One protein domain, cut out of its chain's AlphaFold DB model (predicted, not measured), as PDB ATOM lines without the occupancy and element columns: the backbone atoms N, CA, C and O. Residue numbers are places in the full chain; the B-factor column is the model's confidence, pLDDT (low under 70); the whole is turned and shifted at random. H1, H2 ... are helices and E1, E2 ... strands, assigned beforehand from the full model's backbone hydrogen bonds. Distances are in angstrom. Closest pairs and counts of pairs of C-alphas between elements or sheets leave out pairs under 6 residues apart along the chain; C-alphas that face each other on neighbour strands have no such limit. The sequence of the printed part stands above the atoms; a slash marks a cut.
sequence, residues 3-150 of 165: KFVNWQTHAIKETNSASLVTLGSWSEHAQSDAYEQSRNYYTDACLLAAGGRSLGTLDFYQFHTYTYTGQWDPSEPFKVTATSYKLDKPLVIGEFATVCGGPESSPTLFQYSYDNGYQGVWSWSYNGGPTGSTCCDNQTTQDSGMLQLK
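AT A GLANCE: This is residues 3 to 150 of the 165 residues of an uncharacterized protein of Daphnia pulex (UniProt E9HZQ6). A small sheet of three parallel strands has two helices side by side on one face, H4 over its edge strand E3 and H5 touching H4, while at the other end of the longest axis H1 and H2 touch each other and are set well away from the sheet. Long loops make up much of the body, and the short helix H3 only grazes the sheet. The printed part has 148 residues, with five named helices and three named strands in the order H1 H2 E1 H3 E2 H4 E3 H5; the sheet's order is E1 E2 E3. The class is mixed, helices and strands, with 60 of the 148 residues in named elements, under half. The whole is compact, with a radius of gyration of the C-alphas of 16.1 A and spans of 44 by 33 by 31 A.

IN THESE COORDINATES: In the sheet, E1 is residues 61 to 64, 10.5 A long; E2 is residues 91 to 96, 14.1 A, from C-alpha 91 at (18.800, 3.375, 26.186); and E3 is residues 120 to 123, 10.3 A. H4 is residues 106 to 115, 14.4 A, and H5 is residues 139 to 149, 15.9 A, ending with C-alpha 149 at (33.974, 8.132, 19.138). H3 is residues 82 to 85, 5.9 A. H1 is residues 3 to 15, 18.5 A, from C-alpha 3 at (-0.145, 11.855, 33.348), and H2 is residues 44 to 51, 10.7 A.

HOW THE PARTS SIT: E1 and E2 are parallel at 18 degrees, with N 94 and O 63 2.8 A apart, within hydrogen-bond range. E2 and E3 are parallel at 9 degrees, with N 93 and O 120 at 2.9 A. Residues 24 to 25 pair in parallel with residues 62 to 63 of E1. E1, H3, E2 and E2, H4, E3 are strand-helix-strand units, two parallel neighbour strands with a helix between them in the chain; both crossovers are right-handed. H4 and H5 form two layers with the sheet, helices on one face. H4, at a height of 9.3 A over the sheet, lies over E3 and runs along the strands, at 9 degrees to E3 on the local plane. H4 and H5 touch, closest at the C-alphas of Pro 107 and Gly 145, 4.0 A, at a shallow tilt of 30 degrees, the same way. H3 is only just on the sheet, with 5 pairs of C-alphas within 10 A. H1, with residues 3 to 7 alone, touches H2, about perpendicular at 78 degrees; the C-alphas of Lys 3 and Gly 51 are closest, 4.2 A. Neither is on the sheet. In H1, H2 and H4 every O i to N i+4 pair is within hydrogen-bond range, in H5 6 of 7; H3 is too short for such a pair, and its 1 O i to N i+3 pair is within range.

THE WHOLE: The two C-alphas farthest apart, those of Gly 52 and Thr 140, are 45.1 A apart. The printed part has no cut. The links H1 to H2, E1 to H3 and E3 to H5 are long, with 28, 17 and 15 residues. The mean pLDDT of the printed part is 97.1, and no printed residue is under 70.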
ATOM      1  N   LYS A   3       0.893  11.287  34.222       98.50
ATOM      2  CA  LYS A   3      -0.145  11.855  33.348       98.50
ATOM      3  C   LYS A   3       0.394  13.015  32.506       98.50
ATOM      4  O   LYS A   3       0.078  13.110  31.326       98.50
ATOM      5  N   PHE A   4       1.221  13.872  33.107       98.75
ATOM      6  CA  PHE A   4       1.846  15.009  32.422       98.75
ATOM      7  C   PHE A   4       2.769  14.565  31.280       98.75
ATOM      8  O   PHE A   4       2.729  15.145  30.198       98.75
ATOM      9  N   VAL A   5       3.556  13.508  31.502       98.75
ATOM     10  CA  VAL A   5       4.431  12.930  30.471       98.75
ATOM     11  C   VAL A   5       3.586  12.340  29.343       98.75
ATOM     12  O   VAL A   5       3.726  12.762  28.200       98.75
ATOM     13  N   ASN A   6       2.629  11.462  29.668       98.88
ATOM     14  CA  ASN A   6       1.755  10.827  28.676       98.88
ATOM     15  C   ASN A   6       1.034  11.854  27.780       98.88
ATOM     16  O   ASN A   6       1.002  11.697  26.561       98.88
ATOM     17  N   TRP A   7       0.487  12.929  28.355       98.81
ATOM     18  CA  TRP A   7      -0.247  13.938  27.584       98.81
ATOM     19  C   TRP A   7       0.650  14.745  26.642       98.81
ATOM     20  O   TRP A   7       0.265  14.974  25.498       98.81
ATOM     21  N   GLN A   8       1.838  15.155  27.087       98.88
ATOM     22  CA  GLN A   8       2.751  15.918  26.231       98.88
ATOM     23  C   GLN A   8       3.344  15.056  25.123       98.88
ATOM     24  O   GLN A   8       3.367  15.479  23.972       98.88
ATOM     25  N   THR A   9       3.757  13.830  25.444       98.75
ATOM     26  CA  THR A   9       4.248  12.885  24.439       98.75
ATOM     27  C   THR A   9       3.187  12.608  23.377       98.75
ATOM     28  O   THR A   9       3.501  12.602  22.189       98.75
ATOM     29  N   HIS A  10       1.922  12.464  23.785       98.81
ATOM     30  CA  HIS A  10       0.819  12.316  22.842       98.81
ATOM     31  C   HIS A  10       0.684  13.527  21.919       98.81
ATOM     32  O   HIS A  10       0.641  13.343  20.712       98.81
ATOM     33  N   ALA A  11       0.661  14.745  22.465       98.81
ATOM     34  CA  ALA A  11       0.520  15.962  21.664       98.81
ATOM     35  C   ALA A  11       1.678  16.147  20.663       98.81
ATOM     36  O   ALA A  11       1.450  16.539  19.516       98.81
ATOM     37  N   ILE A  12       2.913  15.817  21.066       98.81
ATOM     38  CA  ILE A  12       4.085  15.832  20.177       98.81
ATOM     39  C   ILE A  12       3.868  14.865  19.008       98.81
ATOM     40  O   ILE A  12       3.978  15.268  17.852       98.81
ATOM     41  N   LYS A  13       3.506  13.611  19.301       98.69
ATOM     42  CA  LYS A  13       3.340  12.557  18.287       98.69
ATOM     43  C   LYS A  13       2.085  12.710  17.431       98.69
ATOM     44  O   LYS A  13       2.064  12.254  16.293       98.69
ATOM     45  N   GLU A  14       1.049  13.358  17.953       98.44
ATOM     46  CA  GLU A  14      -0.137  13.754  17.192       98.44
ATOM     47  C   GLU A  14       0.208  14.850  16.173       98.44
ATOM     48  O   GLU A  14      -0.266  14.812  15.040       98.44
ATOM     49  N   THR A  15       1.081  15.790  16.551       98.56
ATOM     50  CA  THR A  15       1.544  16.865  15.660       98.56
ATOM     51  C   THR A  15       2.541  16.353  14.617       98.56
ATOM     52  O   THR A  15       2.500  16.766  13.459       98.56
ATOM     53  N   ASN A  16       3.447  15.460  15.015       98.19
ATOM     54  CA  ASN A  16       4.416  14.827  14.131       98.19
ATOM     55  C   ASN A  16       4.673  13.381  14.570       98.19
ATOM     56  O   ASN A  16       5.404  13.124  15.526       98.19
ATOM     57  N   SER A  17       4.120  12.424  13.827       97.38
ATOM     58  CA  SER A  17       4.244  10.997  14.138       97.38
ATOM     59  C   SER A  17       5.661  10.439  13.973       97.38
ATOM     60  O   SER A  17       5.932   9.348  14.471       97.38
ATOM     61  N   ALA A  18       6.567  11.167  13.312       97.25
ATOM     62  CA  ALA A  18       7.977  10.798  13.189       97.25
ATOM     63  C   ALA A  18       8.844  11.302  14.360       97.25
ATOM     64  O   ALA A  18      10.022  10.959  14.438       97.25
ATOM     65  N   SER A  19       8.301  12.131  15.260       98.06
ATOM     66  CA  SER A  19       9.045  12.631  16.416       98.06
ATOM     67  C   SER A  19       9.331  11.523  17.427       98.06
ATOM     68  O   SER A  19       8.414  10.871  17.923       98.06
ATOM     69  N   LEU A  20      10.607  11.385  17.791       98.56
ATOM     70  CA  LEU A  20      11.037  10.560  18.915       98.56
ATOM     71  C   LEU A  20      10.931  11.357  20.219       98.56
ATOM     72  O   LEU A  20      11.350  12.513  20.287       98.56
ATOM     73  N   VAL A  21      10.395  10.732  21.262       98.75
ATOM     74  CA  VAL A  21      10.199  11.328  22.584       98.75
ATOM     75  C   VAL A  21      10.826  10.440  23.653       98.75
ATOM     76  O   VAL A  21      10.665   9.221  23.656       98.75
ATOM     77  N   THR A  22      11.515  11.068  24.601       98.88
ATOM     78  CA  THR A  22      12.150  10.416  25.751       98.88
ATOM     79  C   THR A  22      11.889  11.219  27.027       98.88
ATOM     80  O   THR A  22      11.253  12.276  26.996       98.88
ATOM     81  N   LEU A  23      12.383  10.717  28.153       98.62
ATOM     82  CA  LEU A  23      12.406  11.391  29.441       98.62
ATOM     83  C   LEU A  23      13.721  11.036  30.136       98.62
ATOM     84  O   LEU A  23      13.997   9.858  30.324       98.62
ATOM     85  N   GLY A  24      14.511  12.037  30.530       98.56
ATOM     86  CA  GLY A  24      15.720  11.830  31.331       98.56
ATOM     87  C   GLY A  24      15.368  11.605  32.799       98.56
ATOM     88  O   GLY A  24      14.845  12.508  33.454       98.56
ATOM     89  N   SER A  25      15.593  10.395  33.305       98.50
ATOM     90  CA  SER A  25      15.492  10.106  34.736       98.50
ATOM     91  C   SER A  25      16.828  10.354  35.421       98.50
ATOM     92  O   SER A  25      17.862   9.981  34.884       98.50
ATOM     93  N   TRP A  26      16.789  10.915  36.632       97.75
ATOM     94  CA  TRP A  26      17.985  11.292  37.399       97.75
ATOM     95  C   TRP A  26      18.932  10.118  37.708       97.75
ATOM     96  O   TRP A  26      20.090  10.347  38.043       97.75
ATOM     97  N   SER A  27      18.424   8.885  37.654       97.75
ATOM     98  CA  SER A  27      19.193   7.652  37.793       97.75
ATOM     99  C   SER A  27      18.467   6.472  37.140       97.75
ATOM    100  O   SER A  27      17.291   6.569  36.757       97.75
ATOM    101  N   GLU A  28      19.146   5.330  37.055       97.81
ATOM    102  CA  GLU A  28      18.590   4.049  36.619       97.81
ATOM    103  C   GLU A  28      17.421   3.577  37.498       97.81
ATOM    104  O   GLU A  28      16.538   2.851  37.027       97.81
ATOM    105  N   HIS A  29      17.363   4.025  38.759       97.75
ATOM    106  CA  HIS A  29      16.353   3.601  39.733       97.75
ATOM    107  C   HIS A  29      14.912   3.915  39.312       97.75
ATOM    108  O   HIS A  29      13.986   3.295  39.829       97.75
ATOM    109  N   ALA A  30      14.692   4.863  38.395       97.94
ATOM    110  CA  ALA A  30      13.348   5.275  37.982       97.94
ATOM    111  C   ALA A  30      12.894   4.726  36.620       97.94
ATOM    112  O   ALA A  30      11.744   4.950  36.225       97.94
ATOM    113  N   GLN A  31      13.772   4.035  35.892       97.94
ATOM    114  CA  GLN A  31      13.491   3.532  34.543       97.94
ATOM    115  C   GLN A  31      13.934   2.079  34.318       97.94
ATOM    116  O   GLN A  31      13.907   1.606  33.188       97.94
ATOM    117  N   SER A  32      14.269   1.338  35.372       98.00
ATOM    118  CA  SER A  32      14.540  -0.100  35.307       98.00
ATOM    119  C   SER A  32      13.853  -0.834  36.456       98.00
ATOM    120  O   SER A  32      13.719  -0.277  37.538       98.00
ATOM    121  N   ASP A  33      13.428  -2.076  36.218       98.31
ATOM    122  CA  ASP A  33      12.961  -3.011  37.255       98.31
ATOM    123  C   ASP A  33      14.021  -4.091  37.570       98.31
ATOM    124  O   ASP A  33      13.749  -5.062  38.276       98.31
ATOM    125  N   ALA A  34      15.221  -3.990  36.983       97.88
ATOM    126  CA  ALA A  34      16.207  -5.070  36.986       97.88
ATOM    127  C   ALA A  34      17.056  -5.165  38.266       97.88
ATOM    128  O   ALA A  34      17.692  -6.199  38.478       97.88
ATOM    129  N   TYR A  35      17.068  -4.124  39.103       96.69
ATOM    130  CA  TYR A  35      17.927  -4.020  40.286       96.69
ATOM    131  C   TYR A  35      17.128  -3.719  41.558       96.69
ATOM    132  O   TYR A  35      15.979  -3.273  41.514       96.69
ATOM    133  N   GLU A  36      17.738  -3.950  42.721       94.38
ATOM    134  CA  GLU A  36      17.130  -3.585  44.000       94.38
ATOM    135  C   GLU A  36      16.856  -2.079  44.076       94.38
ATOM    136  O   GLU A  36      17.606  -1.266  43.541       94.38
ATOM    137  N   GLN A  37      15.754  -1.710  44.734       93.00
ATOM    138  CA  GLN A  37      15.323  -0.313  44.891       93.00
ATOM    139  C   GLN A  37      15.132   0.448  43.563       93.00
ATOM    140  O   GLN A  37      15.067   1.675  43.558       93.00
ATOM    141  N   SER A  38      14.980  -0.272  42.447       96.81
ATOM    142  CA  SER A  38      14.628   0.293  41.146       96.81
ATOM    143  C   SER A  38      13.188  -0.049  40.760       96.81
ATOM    144  O   SER A  38      12.640  -1.076  41.169       96.81
ATOM    145  N   ARG A  39      12.551   0.853  40.014       98.06
ATOM    146  CA  ARG A  39      11.278   0.613  39.341       98.06
ATOM    147  C   ARG A  39      11.210   1.411  38.052       98.06
ATOM    148  O   ARG A  39      11.434   2.619  38.069       98.06
ATOM    149  N   ASN A  40      10.769   0.787  36.965       98.56
ATOM    150  CA  ASN A  40      10.488   1.506  35.733       98.56
ATOM    151  C   ASN A  40       9.101   2.162  35.786       98.56
ATOM    152  O   ASN A  40       8.065   1.535  35.554       98.56
ATOM    153  N   TYR A  41       9.066   3.462  36.075       98.44
ATOM    154  CA  TYR A  41       7.817   4.231  36.113       98.44
ATOM    155  C   TYR A  41       7.314   4.657  34.729       98.44
ATOM    156  O   TYR A  41       6.183   5.133  34.611       98.44
ATOM    157  N   TYR A  42       8.136   4.503  33.691       98.62
ATOM    158  CA  TYR A  42       7.920   5.090  32.367       98.62
ATOM    159  C   TYR A  42       7.739   4.030  31.278       98.62
ATOM    160  O   TYR A  42       7.918   4.310  30.094       98.62
ATOM    161  N   THR A  43       7.351   2.815  31.671       98.75
ATOM    162  CA  THR A  43       6.819   1.817  30.739       98.75
ATOM    163  C   THR A  43       5.574   2.346  30.031       98.75
ATOM    164  O   THR A  43       4.819   3.161  30.578       98.75
ATOM    165  N   ASP A  44       5.316   1.830  28.829       98.81
ATOM    166  CA  ASP A  44       4.112   2.163  28.065       98.81
ATOM    167  C   ASP A  44       2.853   1.905  28.903       98.81
ATOM    168  O   ASP A  44       1.977   2.763  28.998       98.81
ATOM    169  N   ALA A  45       2.804   0.770  29.608       98.69
ATOM    170  CA  ALA A  45       1.696   0.413  30.489       98.69
ATOM    171  C   ALA A  45       1.456   1.458  31.595       98.69
ATOM    172  O   ALA A  45       0.316   1.874  31.807       98.69
ATOM    173  N   CYS A  46       2.509   1.921  32.278       98.69
ATOM    174  CA  CYS A  46       2.386   2.929  33.332       98.69
ATOM    175  C   CYS A  46       1.917   4.288  32.793       98.69
ATOM    176  O   CYS A  46       1.033   4.913  33.386       98.69
ATOM    177  N   LEU A  47       2.472   4.741  31.666       98.81
ATOM    178  CA  LEU A  47       2.108   6.024  31.056       98.81
ATOM    179  C   LEU A  47       0.664   6.018  30.545       98.81
ATOM    180  O   LEU A  47      -0.100   6.947  30.829       98.81
ATOM    181  N   LEU A  48       0.271   4.949  29.850       98.75
ATOM    182  CA  LEU A  48      -1.082   4.779  29.328       98.75
ATOM    183  C   LEU A  48      -2.112   4.674  30.455       98.75
ATOM    184  O   LEU A  48      -3.137   5.351  30.395       98.75
ATOM    185  N   ALA A  49      -1.828   3.904  31.511       98.62
ATOM    186  CA  ALA A  49      -2.721   3.792  32.663       98.62
ATOM    187  C   ALA A  49      -2.905   5.133  33.396       98.62
ATOM    188  O   ALA A  49      -4.002   5.440  33.861       98.62
ATOM    189  N   ALA A  50      -1.851   5.949  33.490       98.56
ATOM    190  CA  ALA A  50      -1.903   7.222  34.203       98.56
ATOM    191  C   ALA A  50      -2.599   8.350  33.420       98.56
ATOM    192  O   ALA A  50      -3.217   9.227  34.029       98.56
ATOM    193  N   GLY A  51      -2.455   8.383  32.090       98.44
ATOM    194  CA  GLY A  51      -2.908   9.515  31.275       98.44
ATOM    195  C   GLY A  51      -3.975   9.211  30.223       98.44
ATOM    196  O   GLY A  51      -4.669  10.141  29.806       98.44
ATOM    197  N   GLY A  52      -4.151   7.950  29.819       98.56
ATOM    198  CA  GLY A  52      -5.190   7.516  28.880       98.56
ATOM    199  C   GLY A  52      -4.999   7.962  27.425       98.56
ATOM    200  O   GLY A  52      -5.900   7.765  26.613       98.56
ATOM    201  N   ARG A  53      -3.861   8.575  27.064       98.62
ATOM    202  CA  ARG A  53      -3.568   8.994  25.684       98.62
ATOM    203  C   ARG A  53      -2.726   7.940  24.974       98.62
ATOM    204  O   ARG A  53      -1.586   7.714  25.366       98.62
ATOM    205  N   SER A  54      -3.272   7.332  23.922       98.25
ATOM    206  CA  SER A  54      -2.707   6.150  23.244       98.25
ATOM    207  C   SER A  54      -1.309   6.357  22.653       98.25
ATOM    208  O   SER A  54      -0.485   5.456  22.731       98.25
ATOM    209  N   LEU A  55      -1.021   7.541  22.103       98.56
ATOM    210  CA  LEU A  55       0.319   7.882  21.587       98.56
ATOM    211  C   LEU A  55       1.304   8.343  22.678       98.56
ATOM    212  O   LEU A  55       2.438   8.690  22.374       98.56
ATOM    213  N   GLY A  56       0.883   8.423  23.941       98.62
ATOM    214  CA  GLY A  56       1.668   9.025  25.018       98.62
ATOM    215  C   GLY A  56       2.696   8.084  25.646       98.62
ATOM    216  O   GLY A  56       2.667   7.880  26.861       98.62
ATOM    217  N   THR A  57       3.573   7.507  24.831       98.69
ATOM    218  CA  THR A  57       4.619   6.550  25.226       98.69
ATOM    219  C   THR A  57       5.995   6.991  24.733       98.69
ATOM    220  O   THR A  57       6.098   7.689  23.723       98.69
ATOM    221  N   LEU A  58       7.060   6.594  25.432       98.75
ATOM    222  CA  LEU A  58       8.432   6.936  25.046       98.75
ATOM    223  C   LEU A  58       8.927   6.031  23.906       98.75
ATOM    224  O   LEU A  58       8.514   4.875  23.796       98.75
ATOM    225  N   ASP A  59       9.828   6.554  23.076       98.88
ATOM    226  CA  ASP A  59      10.490   5.801  21.999       98.88
ATOM    227  C   ASP A  59      11.825   5.202  22.448       98.88
ATOM    228  O   ASP A  59      12.248   4.171  21.934       98.88
ATOM    229  N   PHE A  60      12.473   5.830  23.429       98.88
ATOM    230  CA  PHE A  60      13.697   5.343  24.058       98.88
ATOM    231  C   PHE A  60      13.806   5.837  25.504       98.88
ATOM    232  O   PHE A  60      13.271   6.894  25.859       98.88
ATOM    233  N   TYR A  61      14.504   5.065  26.328       98.94
ATOM    234  CA  TYR A  61      14.804   5.373  27.723       98.94
ATOM    235  C   TYR A  61      16.062   6.230  27.847       98.94
ATOM    236  O   TYR A  61      16.924   6.237  26.964       98.94
ATOM    237  N   GLN A  62      16.173   6.954  28.956       98.88
ATOM    238  CA  GLN A  62      17.316   7.819  29.211       98.88
ATOM    239  C   GLN A  62      17.616   7.913  30.704       98.88
ATOM    240  O   GLN A  62      16.769   8.353  31.488       98.88
ATOM    241  N   PHE A  63      18.835   7.533  31.084       98.56
ATOM    242  CA  PHE A  63      19.323   7.635  32.460       98.56
ATOM    243  C   PHE A  63      20.351   8.751  32.566       98.56
ATOM    244  O   PHE A  63      21.174   8.937  31.671       98.56
ATOM    245  N   HIS A  64      20.334   9.458  33.680       98.69
ATOM    246  CA  HIS A  64      21.457  10.252  34.158       98.69
ATOM    247  C   HIS A  64      22.255   9.405  35.151       98.69
ATOM    248  O   HIS A  64      21.707   8.478  35.744       98.69
ATOM    249  N   THR A  65      23.546   9.670  35.317       98.31
ATOM    250  CA  THR A  65      24.361   8.984  36.331       98.31
ATOM    251  C   THR A  65      25.506   9.871  36.794       98.31
ATOM    252  O   THR A  65      26.200  10.502  35.995       98.31
ATOM    253  N   TYR A  66      25.681   9.922  38.110       97.94
ATOM    254  CA  TYR A  66      26.733  10.656  38.792       97.94
ATOM    255  C   TYR A  66      27.050   9.913  40.085       97.94
ATOM    256  O   TYR A  66      26.145   9.547  40.832       97.94
ATOM    257  N   THR A  67      28.331   9.759  40.396       95.38
ATOM    258  CA  THR A  67      28.746   9.152  41.658       95.38
ATOM    259  C   THR A  67      28.521  10.115  42.820       95.38
ATOM    260  O   THR A  67      28.766  11.319  42.716       95.38
ATOM    261  N   TYR A  68      28.129   9.576  43.974       87.19
ATOM    262  CA  TYR A  68      28.089  10.345  45.221       87.19
ATOM    263  C   TYR A  68      29.416  10.279  45.999       87.19
ATOM    264  O   TYR A  68      29.778  11.215  46.709       87.19
ATOM    265  N   THR A  69      30.155   9.173  45.866       89.38
ATOM    266  CA  THR A  69      31.371   8.881  46.650       89.38
ATOM    267  C   THR A  69      32.653   8.869  45.811       89.38
ATOM    268  O   THR A  69      33.711   8.478  46.305       89.38
ATOM    269  N   GLY A  70      32.576   9.283  44.541       92.56
ATOM    270  CA  GLY A  70      33.672   9.145  43.577       92.56
ATOM    271  C   GLY A  70      33.860   7.711  43.072       92.56
ATOM    272  O   GLY A  70      34.912   7.393  42.521       92.56
ATOM    273  N   GLN A  71      32.889   6.826  43.312       94.62
ATOM    274  CA  GLN A  71      32.833   5.453  42.811       94.62
ATOM    275  C   GLN A  71      31.421   5.163  42.312       94.62
ATOM    276  O   GLN A  71      30.455   5.585  42.947       94.62
ATOM    277  N   TRP A  72      31.326   4.453  41.188       95.81
ATOM    278  CA  TRP A  72      30.044   4.034  40.636       95.81
ATOM    279  C   TRP A  72      29.447   2.880  41.442       95.81
ATOM    280  O   TRP A  72      30.157   1.922  41.776       95.81
ATOM    281  N   ASP A  73      28.144   2.928  41.682       94.62
ATOM    282  CA  ASP A  73      27.404   1.817  42.265       94.62
ATOM    283  C   ASP A  73      27.279   0.650  41.262       94.62
ATOM    284  O   ASP A  73      27.283   0.854  40.045       94.62
ATOM    285  N   PRO A  74      27.151  -0.611  41.728       95.62
ATOM    286  CA  PRO A  74      27.141  -1.777  40.841       95.62
ATOM    287  C   PRO A  74      26.014  -1.810  39.800       95.62
ATOM    288  O   PRO A  74      26.136  -2.555  38.832       95.62
ATOM    289  N   SER A  75      24.922  -1.063  40.005       96.50
ATOM    290  CA  SER A  75      23.797  -0.951  39.066       96.50
ATOM    291  C   SER A  75      23.914   0.221  38.097       96.50
ATOM    292  O   SER A  75      23.111   0.298  37.166       96.50
ATOM    293  N   GLU A  76      24.879   1.123  38.277       97.06
ATOM    294  CA  GLU A  76      24.983   2.331  37.462       97.06
ATOM    295  C   GLU A  76      25.461   2.038  36.030       97.06
ATOM    296  O   GLU A  76      26.175   1.056  35.792       97.06
ATOM    297  N   PRO A  77      25.112   2.899  35.053       97.56
ATOM    298  CA  PRO A  77      25.368   2.645  33.637       97.56
ATOM    299  C   PRO A  77      26.829   2.359  33.278       97.56
ATOM    300  O   PRO A  77      27.083   1.595  32.358       97.56
ATOM    301  N   PHE A  78      27.806   2.898  34.011       98.31
ATOM    302  CA  PHE A  78      29.228   2.641  33.745       98.31
ATOM    303  C   PHE A  78      29.784   1.375  34.418       98.31
ATOM    304  O   PHE A  78      30.983   1.099  34.336       98.31
ATOM    305  N   LYS A  79      28.928   0.578  35.072       97.62
ATOM    306  CA  LYS A  79      29.282  -0.715  35.682       97.62
ATOM    307  C   LYS A  79      28.608  -1.915  35.029       97.62
ATOM    308  O   LYS A  79      29.042  -3.042  35.269       97.62
ATOM    309  N   VAL A  80      27.578  -1.689  34.216       98.00
ATOM    310  CA  VAL A  80      26.782  -2.746  33.580       98.00
ATOM    311  C   VAL A  80      26.577  -2.460  32.093       98.00
ATOM    312  O   VAL A  80      26.963  -1.406  31.597       98.00
ATOM    313  N   THR A  81      26.026  -3.419  31.350       98.44
ATOM    314  CA  THR A  81      25.619  -3.217  29.954       98.44
ATOM    315  C   THR A  81      24.181  -2.714  29.888       98.44
ATOM    316  O   THR A  81      23.378  -2.987  30.786       98.44
ATOM    317  N   ALA A  82      23.801  -2.075  28.778       98.50
ATOM    318  CA  ALA A  82      22.416  -1.647  28.565       98.50
ATOM    319  C   ALA A  82      21.419  -2.821  28.668       98.50
ATOM    320  O   ALA A  82      20.333  -2.691  29.234       98.50
ATOM    321  N   THR A  83      21.811  -4.004  28.183       98.25
ATOM    322  CA  THR A  83      20.996  -5.228  28.235       98.25
ATOM    323  C   THR A  83      20.719  -5.717  29.657       98.25
ATOM    324  O   THR A  83      19.676  -6.332  29.889       98.25
ATOM    325  N   SER A  84      21.585  -5.416  30.630       98.38
ATOM    326  CA  SER A  84      21.379  -5.814  32.027       98.38
ATOM    327  C   SER A  84      20.171  -5.127  32.670       98.38
ATOM    328  O   SER A  84      19.598  -5.675  33.610       98.38
ATOM    329  N   TYR A  85      19.725  -3.983  32.137       98.62
ATOM    330  CA  TYR A  85      18.497  -3.311  32.579       98.62
ATOM    331  C   TYR A  85      17.206  -3.954  32.055       98.62
ATOM    332  O   TYR A  85      16.129  -3.589  32.517       98.62
ATOM    333  N   LYS A  86      17.293  -4.922  31.128       98.25
ATOM    334  CA  LYS A  86      16.144  -5.680  30.592       98.25
ATOM    335  C   LYS A  86      15.028  -4.789  30.021       98.25
ATOM    336  O   LYS A  86      13.847  -5.090  30.181       98.25
ATOM    337  N   LEU A  87      15.412  -3.694  29.368       98.56
ATOM    338  CA  LEU A  87      14.487  -2.754  28.737       98.56
ATOM    339  C   LEU A  87      14.079  -3.233  27.342       98.56
ATOM    340  O   LEU A  87      14.829  -3.932  26.662       98.56
ATOM    341  N   ASP A  88      12.892  -2.824  26.911       98.44
ATOM    342  CA  ASP A  88      12.285  -3.148  25.616       98.44
ATOM    343  C   ASP A  88      12.476  -2.045  24.558       98.44
ATOM    344  O   ASP A  88      12.013  -2.179  23.424       98.44
ATOM    345  N   LYS A  89      13.168  -0.957  24.914       98.75
ATOM    346  CA  LYS A  89      13.468   0.191  24.050       98.75
ATOM    347  C   LYS A  89      14.952   0.567  24.161       98.75
ATOM    348  O   LYS A  89      15.577   0.225  25.168       98.75
ATOM    349  N   PRO A  90      15.517   1.289  23.171       98.75
ATOM    350  CA  PRO A  90      16.878   1.816  23.251       98.75
ATOM    351  C   PRO A  90      17.133   2.620  24.528       98.75
ATOM    352  O   PRO A  90      16.205   3.218  25.076       98.75
ATOM    353  N   LEU A  91      18.389   2.672  24.972       98.88
ATOM    354  CA  LEU A  91      18.800   3.375  26.186       98.88
ATOM    355  C   LEU A  91      19.951   4.341  25.907       98.88
ATOM    356  O   LEU A  91      20.990   3.950  25.375       98.88
ATOM    357  N   VAL A  92      19.779   5.591  26.325       98.88
ATOM    358  CA  VAL A  92      20.800   6.643  26.271       98.88
ATOM    359  C   VAL A  92      21.276   6.977  27.686       98.88
ATOM    360  O   VAL A  92      20.460   7.146  28.592       98.88
ATOM    361  N   ILE A  93      22.588   7.125  27.878       98.88
ATOM    362  CA  ILE A  93      23.138   7.807  29.059       98.88
ATOM    363  C   ILE A  93      23.053   9.307  28.769       98.88
ATOM    364  O   ILE A  93      23.881   9.866  28.054       98.88
ATOM    365  N   GLY A  94      21.974   9.933  29.226       98.69
ATOM    366  CA  GLY A  94      21.601  11.297  28.852       98.69
ATOM    367  C   GLY A  94      22.363  12.384  29.588       98.69
ATOM    368  O   GLY A  94      22.412  13.506  29.096       98.69
ATOM    369  N   GLU A  95      22.948  12.055  30.738       98.62
ATOM    370  CA  GLU A  95      23.823  12.952  31.482       98.62
ATOM    371  C   GLU A  95      24.845  12.157  32.296       98.62
ATOM    372  O   GLU A  95      24.500  11.174  32.955       98.62
ATOM    373  N   PHE A  96      26.092  12.621  32.261       98.56
ATOM    374  CA  PHE A  96      27.166  12.241  33.175       98.56
ATOM    375  C   PHE A  96      28.257  13.319  33.157       98.56
ATOM    376  O   PHE A  96      28.365  14.076  32.192       98.56
ATOM    377  N   ALA A  97      29.117  13.360  34.171       97.81
ATOM    378  CA  ALA A  97      30.321  14.190  34.147       97.81
ATOM    379  C   ALA A  97      31.456  13.529  34.922       97.81
ATOM    380  O   ALA A  97      31.236  13.008  36.014       97.81
ATOM    381  N   THR A  98      32.679  13.598  34.399       97.31
ATOM    382  CA  THR A  98      33.865  13.022  35.052       97.31
ATOM    383  C   THR A  98      34.191  13.699  36.380       97.31
ATOM    384  O   THR A  98      34.657  13.038  37.301       97.31
ATOM    385  N   VAL A  99      33.882  14.992  36.537       95.69
ATOM    386  CA  VAL A  99      34.089  15.714  37.807       95.69
ATOM    387  C   VAL A  99      33.213  15.192  38.960       95.69
ATOM    388  O   VAL A  99      33.556  15.389  40.123       95.69
ATOM    389  N   CYS A 100      32.106  14.511  38.647       96.12
ATOM    390  CA  CYS A 100      31.276  13.763  39.597       96.12
ATOM    391  C   CYS A 100      31.192  12.280  39.206       96.12
ATOM    392  O   CYS A 100      30.204  11.605  39.488       96.12
ATOM    393  N   GLY A 101      32.215  11.776  38.522       95.12
ATOM    394  CA  GLY A 101      32.294  10.402  38.059       95.12
ATOM    395  C   GLY A 101      33.201   9.544  38.932       95.12
ATOM    396  O   GLY A 101      33.754   9.990  39.939       95.12
ATOM    397  N   GLY A 102      33.362   8.295  38.507       93.75
ATOM    398  CA  GLY A 102      34.423   7.420  38.984       93.75
ATOM    399  C   GLY A 102      35.811   7.850  38.483       93.75
ATOM    400  O   GLY A 102      35.982   8.939  37.933       93.75
ATOM    401  N   PRO A 103      36.837   7.003  38.666       94.38
ATOM    402  CA  PRO A 103      38.215   7.324  38.286       94.38
ATOM    403  C   PRO A 103      38.452   7.373  36.765       94.38
ATOM    404  O   PRO A 103      39.557   7.701  36.327       94.38
ATOM    405  N   GLU A 104      37.470   6.989  35.950       97.94
ATOM    406  CA  GLU A 104      37.592   6.913  34.501       97.94
ATOM    407  C   GLU A 104      37.606   8.293  33.827       97.94
ATOM    408  O   GLU A 104      36.924   9.237  34.224       97.94
ATOM    409  N   SER A 105      38.367   8.401  32.737       98.31
ATOM    410  CA  SER A 105      38.381   9.600  31.902       98.31
ATOM    411  C   SER A 105      37.154   9.669  30.986       98.31
ATOM    412  O   SER A 105      36.530   8.654  30.673       98.31
ATOM    413  N   SER A 106      36.853  10.868  30.478       98.56
ATOM    414  CA  SER A 106      35.761  11.091  29.519       98.56
ATOM    415  C   SER A 106      35.867  10.167  28.287       98.56
ATOM    416  O   SER A 106      34.911   9.432  28.037       98.56
ATOM    417  N   PRO A 107      37.020  10.048  27.587       98.81
ATOM    418  CA  PRO A 107      37.190   9.067  26.508       98.81
ATOM    419  C   PRO A 107      36.821   7.633  26.904       98.81
ATOM    420  O   PRO A 107      36.127   6.950  26.152       98.81
ATOM    421  N   THR A 108      37.231   7.181  28.092       98.81
ATOM    422  CA  THR A 108      36.921   5.831  28.580       98.81
ATOM    423  C   THR A 108      35.419   5.630  28.766       98.81
ATOM    424  O   THR A 108      34.895   4.606  28.337       98.81
ATOM    425  N   LEU A 109      34.711   6.597  29.356       98.75
ATOM    426  CA  LEU A 109      33.263   6.508  29.585       98.75
ATOM    427  C   LEU A 109      32.460   6.553  28.274       98.75
ATOM    428  O   LEU A 109      31.511   5.784  28.091       98.75
ATOM    429  N   PHE A 110      32.875   7.392  27.321       98.81
ATOM    430  CA  PHE A 110      32.294   7.416  25.978       98.81
ATOM    431  C   PHE A 110      32.495   6.076  25.251       98.81
ATOM    432  O   PHE A 110      31.532   5.510  24.730       98.81
ATOM    433  N   GLN A 111      33.719   5.534  25.260       98.69
ATOM    434  CA  GLN A 111      34.029   4.241  24.637       98.69
ATOM    435  C   GLN A 111      33.278   3.088  25.312       98.69
ATOM    436  O   GLN A 111      32.694   2.253  24.627       98.69
ATOM    437  N   TYR A 112      33.218   3.078  26.648       98.56
ATOM    438  CA  TYR A 112      32.449   2.092  27.402       98.56
ATOM    439  C   TYR A 112      30.987   2.081  26.953       98.56
ATOM    440  O   TYR A 112      30.445   1.021  26.652       98.56
ATOM    441  N   SER A 113      30.358   3.253  26.859       98.38
ATOM    442  CA  SER A 113      28.956   3.369  26.442       98.38
ATOM    443  C   SER A 113      28.735   2.777  25.048       98.38
ATOM    444  O   SER A 113      27.801   2.001  24.839       98.38
ATOM    445  N   TYR A 114      29.636   3.103  24.118       98.56
ATOM    446  CA  TYR A 114      29.599   2.629  22.737       98.56
ATOM    447  C   TYR A 114      29.722   1.102  22.629       98.56
ATOM    448  O   TYR A 114      28.989   0.472  21.865       98.56
ATOM    449  N   ASP A 115      30.610   0.497  23.419       98.31
ATOM    450  CA  ASP A 115      30.878  -0.945  23.370       98.31
ATOM    451  C   ASP A 115      29.856  -1.782  24.159       98.31
ATOM    452  O   ASP A 115      29.683  -2.969  23.882       98.31
ATOM    453  N   ASN A 116      29.151  -1.183  25.127       98.44
ATOM    454  CA  ASN A 116      28.277  -1.897  26.071       98.44
ATOM    455  C   ASN A 116      26.773  -1.747  25.779       98.44
ATOM    456  O   ASN A 116      25.925  -1.982  26.647       98.44
ATOM    457  N   GLY A 117      26.435  -1.420  24.530       98.00
ATOM    458  CA  GLY A 117      25.075  -1.522  23.999       98.00
ATOM    459  C   GLY A 117      24.161  -0.340  24.309       98.00
ATOM    460  O   GLY A 117      22.953  -0.468  24.118       98.00
ATOM    461  N   TYR A 118      24.702   0.792  24.764       98.62
ATOM    462  CA  TYR A 118      23.949   2.042  24.885       98.62
ATOM    463  C   TYR A 118      23.822   2.709  23.507       98.62
ATOM    464  O   TYR A 118      24.755   2.685  22.709       98.62
ATOM    465  N   GLN A 119      22.671   3.319  23.213       98.19
ATOM    466  CA  GLN A 119      22.399   3.995  21.931       98.19
ATOM    467  C   GLN A 119      22.768   5.485  21.939       98.19
ATOM    468  O   GLN A 119      22.516   6.198  20.969       98.19
ATOM    469  N   GLY A 120      23.375   5.968  23.021       98.44
ATOM    470  CA  GLY A 120      23.892   7.326  23.115       98.44
ATOM    471  C   GLY A 120      24.518   7.606  24.474       98.44
ATOM    472  O   GLY A 120      24.209   6.939  25.463       98.44
ATOM    473  N   VAL A 121      25.389   8.611  24.504       98.62
ATOM    474  CA  VAL A 121      26.063   9.105  25.706       98.62
ATOM    475  C   VAL A 121      26.284  10.611  25.573       98.62
ATOM    476  O   VAL A 121      26.877  11.063  24.591       98.62
ATOM    477  N   TRP A 122      25.772  11.396  26.522       98.75
ATOM    478  CA  TRP A 122      25.821  12.861  26.503       98.75
ATOM    479  C   TRP A 122      26.429  13.390  27.805       98.75
ATOM    480  O   TRP A 122      25.904  13.159  28.893       98.75
ATOM    481  N   SER A 123      27.559  14.089  27.695       98.31
ATOM    482  CA  SER A 123      28.252  14.678  28.843       98.31
ATOM    483  C   SER A 123      27.587  15.973  29.314       98.31
ATOM    484  O   SER A 123      27.078  16.754  28.509       98.31
ATOM    485  N   TRP A 124      27.653  16.234  30.616       97.75
ATOM    486  CA  TRP A 124      27.081  17.402  31.270       97.75
ATOM    487  C   TRP A 124      28.172  18.395  31.709       97.75
ATOM    488  O   TRP A 124      29.142  18.026  32.363       97.75
ATOM    489  N   SER A 125      28.081  19.686  31.400       94.56
ATOM    490  CA  SER A 125      27.316  20.270  30.296       94.56
ATOM    491  C   SER A 125      28.191  21.283  29.571       94.56
ATOM    492  O   SER A 125      29.096  21.881  30.157       94.56
ATOM    493  N   TYR A 126      27.972  21.472  28.272       94.56
ATOM    494  CA  TYR A 126      28.933  22.177  27.415       94.56
ATOM    495  C   TYR A 126      29.178  23.647  27.810       94.56
ATOM    496  O   TYR A 126      30.254  24.201  27.583       94.56
ATOM    497  N   ASN A 127      28.192  24.297  28.433       92.00
ATOM    498  CA  ASN A 127      28.329  25.673  28.919       92.00
ATOM    499  C   ASN A 127      28.907  25.770  30.345       92.00
ATOM    500  O   ASN A 127      29.052  26.882  30.845       92.00
ATOM    501  N   GLY A 128      29.217  24.642  30.995       86.00
ATOM    502  CA  GLY A 128      29.702  24.584  32.377       86.00
ATOM    503  C   GLY A 128      28.633  24.860  33.442       86.00
ATOM    504  O   GLY A 128      28.945  24.868  34.631       86.00
ATOM    505  N   GLY A 129      27.375  25.065  33.041       82.44
ATOM    506  CA  GLY A 129      26.288  25.521  33.905       82.44
ATOM    507  C   GLY A 129      26.423  26.986  34.364       82.44
ATOM    508  O   GLY A 129      27.439  27.643  34.129       82.44
ATOM    509  N   PRO A 130      25.388  27.552  35.014       84.75
ATOM    510  CA  PRO A 130      25.494  28.852  35.680       84.75
ATOM    511  C   PRO A 130      26.524  28.836  36.822       84.75
ATOM    512  O   PRO A 130      26.856  27.778  37.361       84.75
ATOM    513  N   THR A 131      26.991  30.015  37.247       83.06
ATOM    514  CA  THR A 131      27.909  30.166  38.389       83.06
ATOM    515  C   THR A 131      27.411  29.402  39.618       83.06
ATOM    516  O   THR A 131      26.287  29.617  40.069       83.06
ATOM    517  N   GLY A 132      28.263  28.535  40.173       81.62
ATOM    518  CA  GLY A 132      27.930  27.681  41.319       81.62
ATOM    519  C   GLY A 132      27.361  26.309  40.950       81.62
ATOM    520  O   GLY A 132      27.086  25.518  41.851       81.62
ATOM    521  N   SER A 133      27.211  26.001  39.656       87.56
ATOM    522  CA  SER A 133      26.896  24.642  39.212       87.56
ATOM    523  C   SER A 133      28.001  23.674  39.619       87.56
ATOM    524  O   SER A 133      29.188  23.999  39.578       87.56
ATOM    525  N   THR A 134      27.588  22.476  40.007       90.44
ATOM    526  CA  THR A 134      28.476  21.347  40.286       90.44
ATOM    527  C   THR A 134      28.243  20.268  39.235       90.44
ATOM    528  O   THR A 134      27.285  20.349  38.469       90.44
ATOM    529  N   CYS A 135      29.137  19.281  39.179       94.88
ATOM    530  CA  CYS A 135      29.023  18.156  38.254       94.88
ATOM    531  C   CYS A 135      29.019  18.530  36.768       94.88
ATOM    532  O   CYS A 135      28.475  17.784  35.971       94.88
ATOM    533  N   CYS A 136      29.657  19.643  36.388       96.06
ATOM    534  CA  CYS A 136      29.842  20.037  34.994       96.06
ATOM    535  C   CYS A 136      31.305  19.864  34.575       96.06
ATOM    536  O   CYS A 136      32.190  20.527  35.124       96.06
ATOM    537  N   ASP A 137      31.564  19.033  33.570       96.06
ATOM    538  CA  ASP A 137      32.872  18.987  32.922       96.06
ATOM    539  C   ASP A 137      33.120  20.274  32.117       96.06
ATOM    540  O   ASP A 137      32.194  20.909  31.611       96.06
ATOM    541  N   ASN A 138      34.384  20.664  31.937       94.94
ATOM    542  CA  ASN A 138      34.725  21.739  30.998       94.94
ATOM    543  C   ASN A 138      34.650  21.246  29.535       94.94
ATOM    544  O   ASN A 138      34.637  20.041  29.278       94.94
ATOM    545  N   GLN A 139      34.631  22.175  28.572       96.88
ATOM    546  CA  GLN A 139      34.521  21.840  27.141       96.88
ATOM    547  C   GLN A 139      35.645  20.918  26.665       96.88
ATOM    548  O   GLN A 139      35.361  19.925  26.011       96.88
ATOM    549  N   THR A 140      36.896  21.159  27.068       97.31
ATOM    550  CA  THR A 140      38.038  20.313  26.685       97.31
ATOM    551  C   THR A 140      37.839  18.850  27.095       97.31
ATOM    552  O   THR A 140      38.130  17.938  26.321       97.31
ATOM    553  N   THR A 141      37.323  18.606  28.302       97.81
ATOM    554  CA  THR A 141      37.014  17.256  28.787       97.81
ATOM    555  C   THR A 141      35.894  16.609  27.971       97.81
ATOM    556  O   THR A 141      36.015  15.447  27.576       97.81
ATOM    557  N   GLN A 142      34.828  17.351  27.668       98.50
ATOM    558  CA  GLN A 142      33.704  16.849  26.870       98.50
ATOM    559  C   GLN A 142      34.129  16.552  25.423       98.50
ATOM    560  O   GLN A 142      33.863  15.467  24.907       98.50
ATOM    561  N   ASP A 143      34.893  17.458  24.807       98.56
ATOM    562  CA  ASP A 143      35.449  17.310  23.461       98.56
ATOM    563  C   ASP A 143      36.332  16.068  23.346       98.56
ATOM    564  O   ASP A 143      36.239  15.340  22.359       98.56
ATOM    565  N   SER A 144      37.152  15.776  24.362       98.69
ATOM    566  CA  SER A 144      37.995  14.576  24.358       98.69
ATOM    567  C   SER A 144      37.178  13.278  24.277       98.69
ATOM    568  O   SER A 144      37.564  12.352  23.564       98.69
ATOM    569  N   GLY A 145      36.020  13.235  24.941       98.62
ATOM    570  CA  GLY A 145      35.096  12.106  24.892       98.62
ATOM    571  C   GLY A 145      34.397  11.973  23.542       98.62
ATOM    572  O   GLY A 145      34.373  10.894  22.952       98.62
ATOM    573  N   MET A 146      33.917  13.086  22.981       98.56
ATOM    574  CA  MET A 146      33.329  13.090  21.636       98.56
ATOM    575  C   MET A 146      34.345  12.684  20.557       98.56
ATOM    576  O   MET A 146      34.018  11.925  19.642       98.56
ATOM    577  N   LEU A 147      35.593  13.151  20.665       98.56
ATOM    578  CA  LEU A 147      36.671  12.808  19.734       98.56
ATOM    579  C   LEU A 147      37.041  11.323  19.781       98.56
ATOM    580  O   LEU A 147      37.405  10.782  18.739       98.56
ATOM    581  N   GLN A 148      36.900  10.662  20.933       98.44
ATOM    582  CA  GLN A 148      37.128   9.218  21.060       98.44
ATOM    583  C   GLN A 148      36.200   8.396  20.155       98.44
ATOM    584  O   GLN A 148      36.615   7.376  19.608       98.44
ATOM    585  N   LEU A 149      34.953   8.841  19.968       98.19
ATOM    586  CA  LEU A 149      33.974   8.132  19.138       98.19
ATOM    587  C   LEU A 149      33.951   8.602  17.676       98.19
ATOM    588  O   LEU A 149      33.264   8.010  16.842       98.19
ATOM    589  N   LYS A 150      34.703   9.652  17.329       97.50
ATOM    590  CA  LYS A 150      34.729  10.193  15.969       97.50
ATOM    591  C   LYS A 150      35.222   9.133  14.978       97.50
ATOM    592  O   LYS A 150      36.335   8.631  15.071       97.50
TER     593      LYS A 150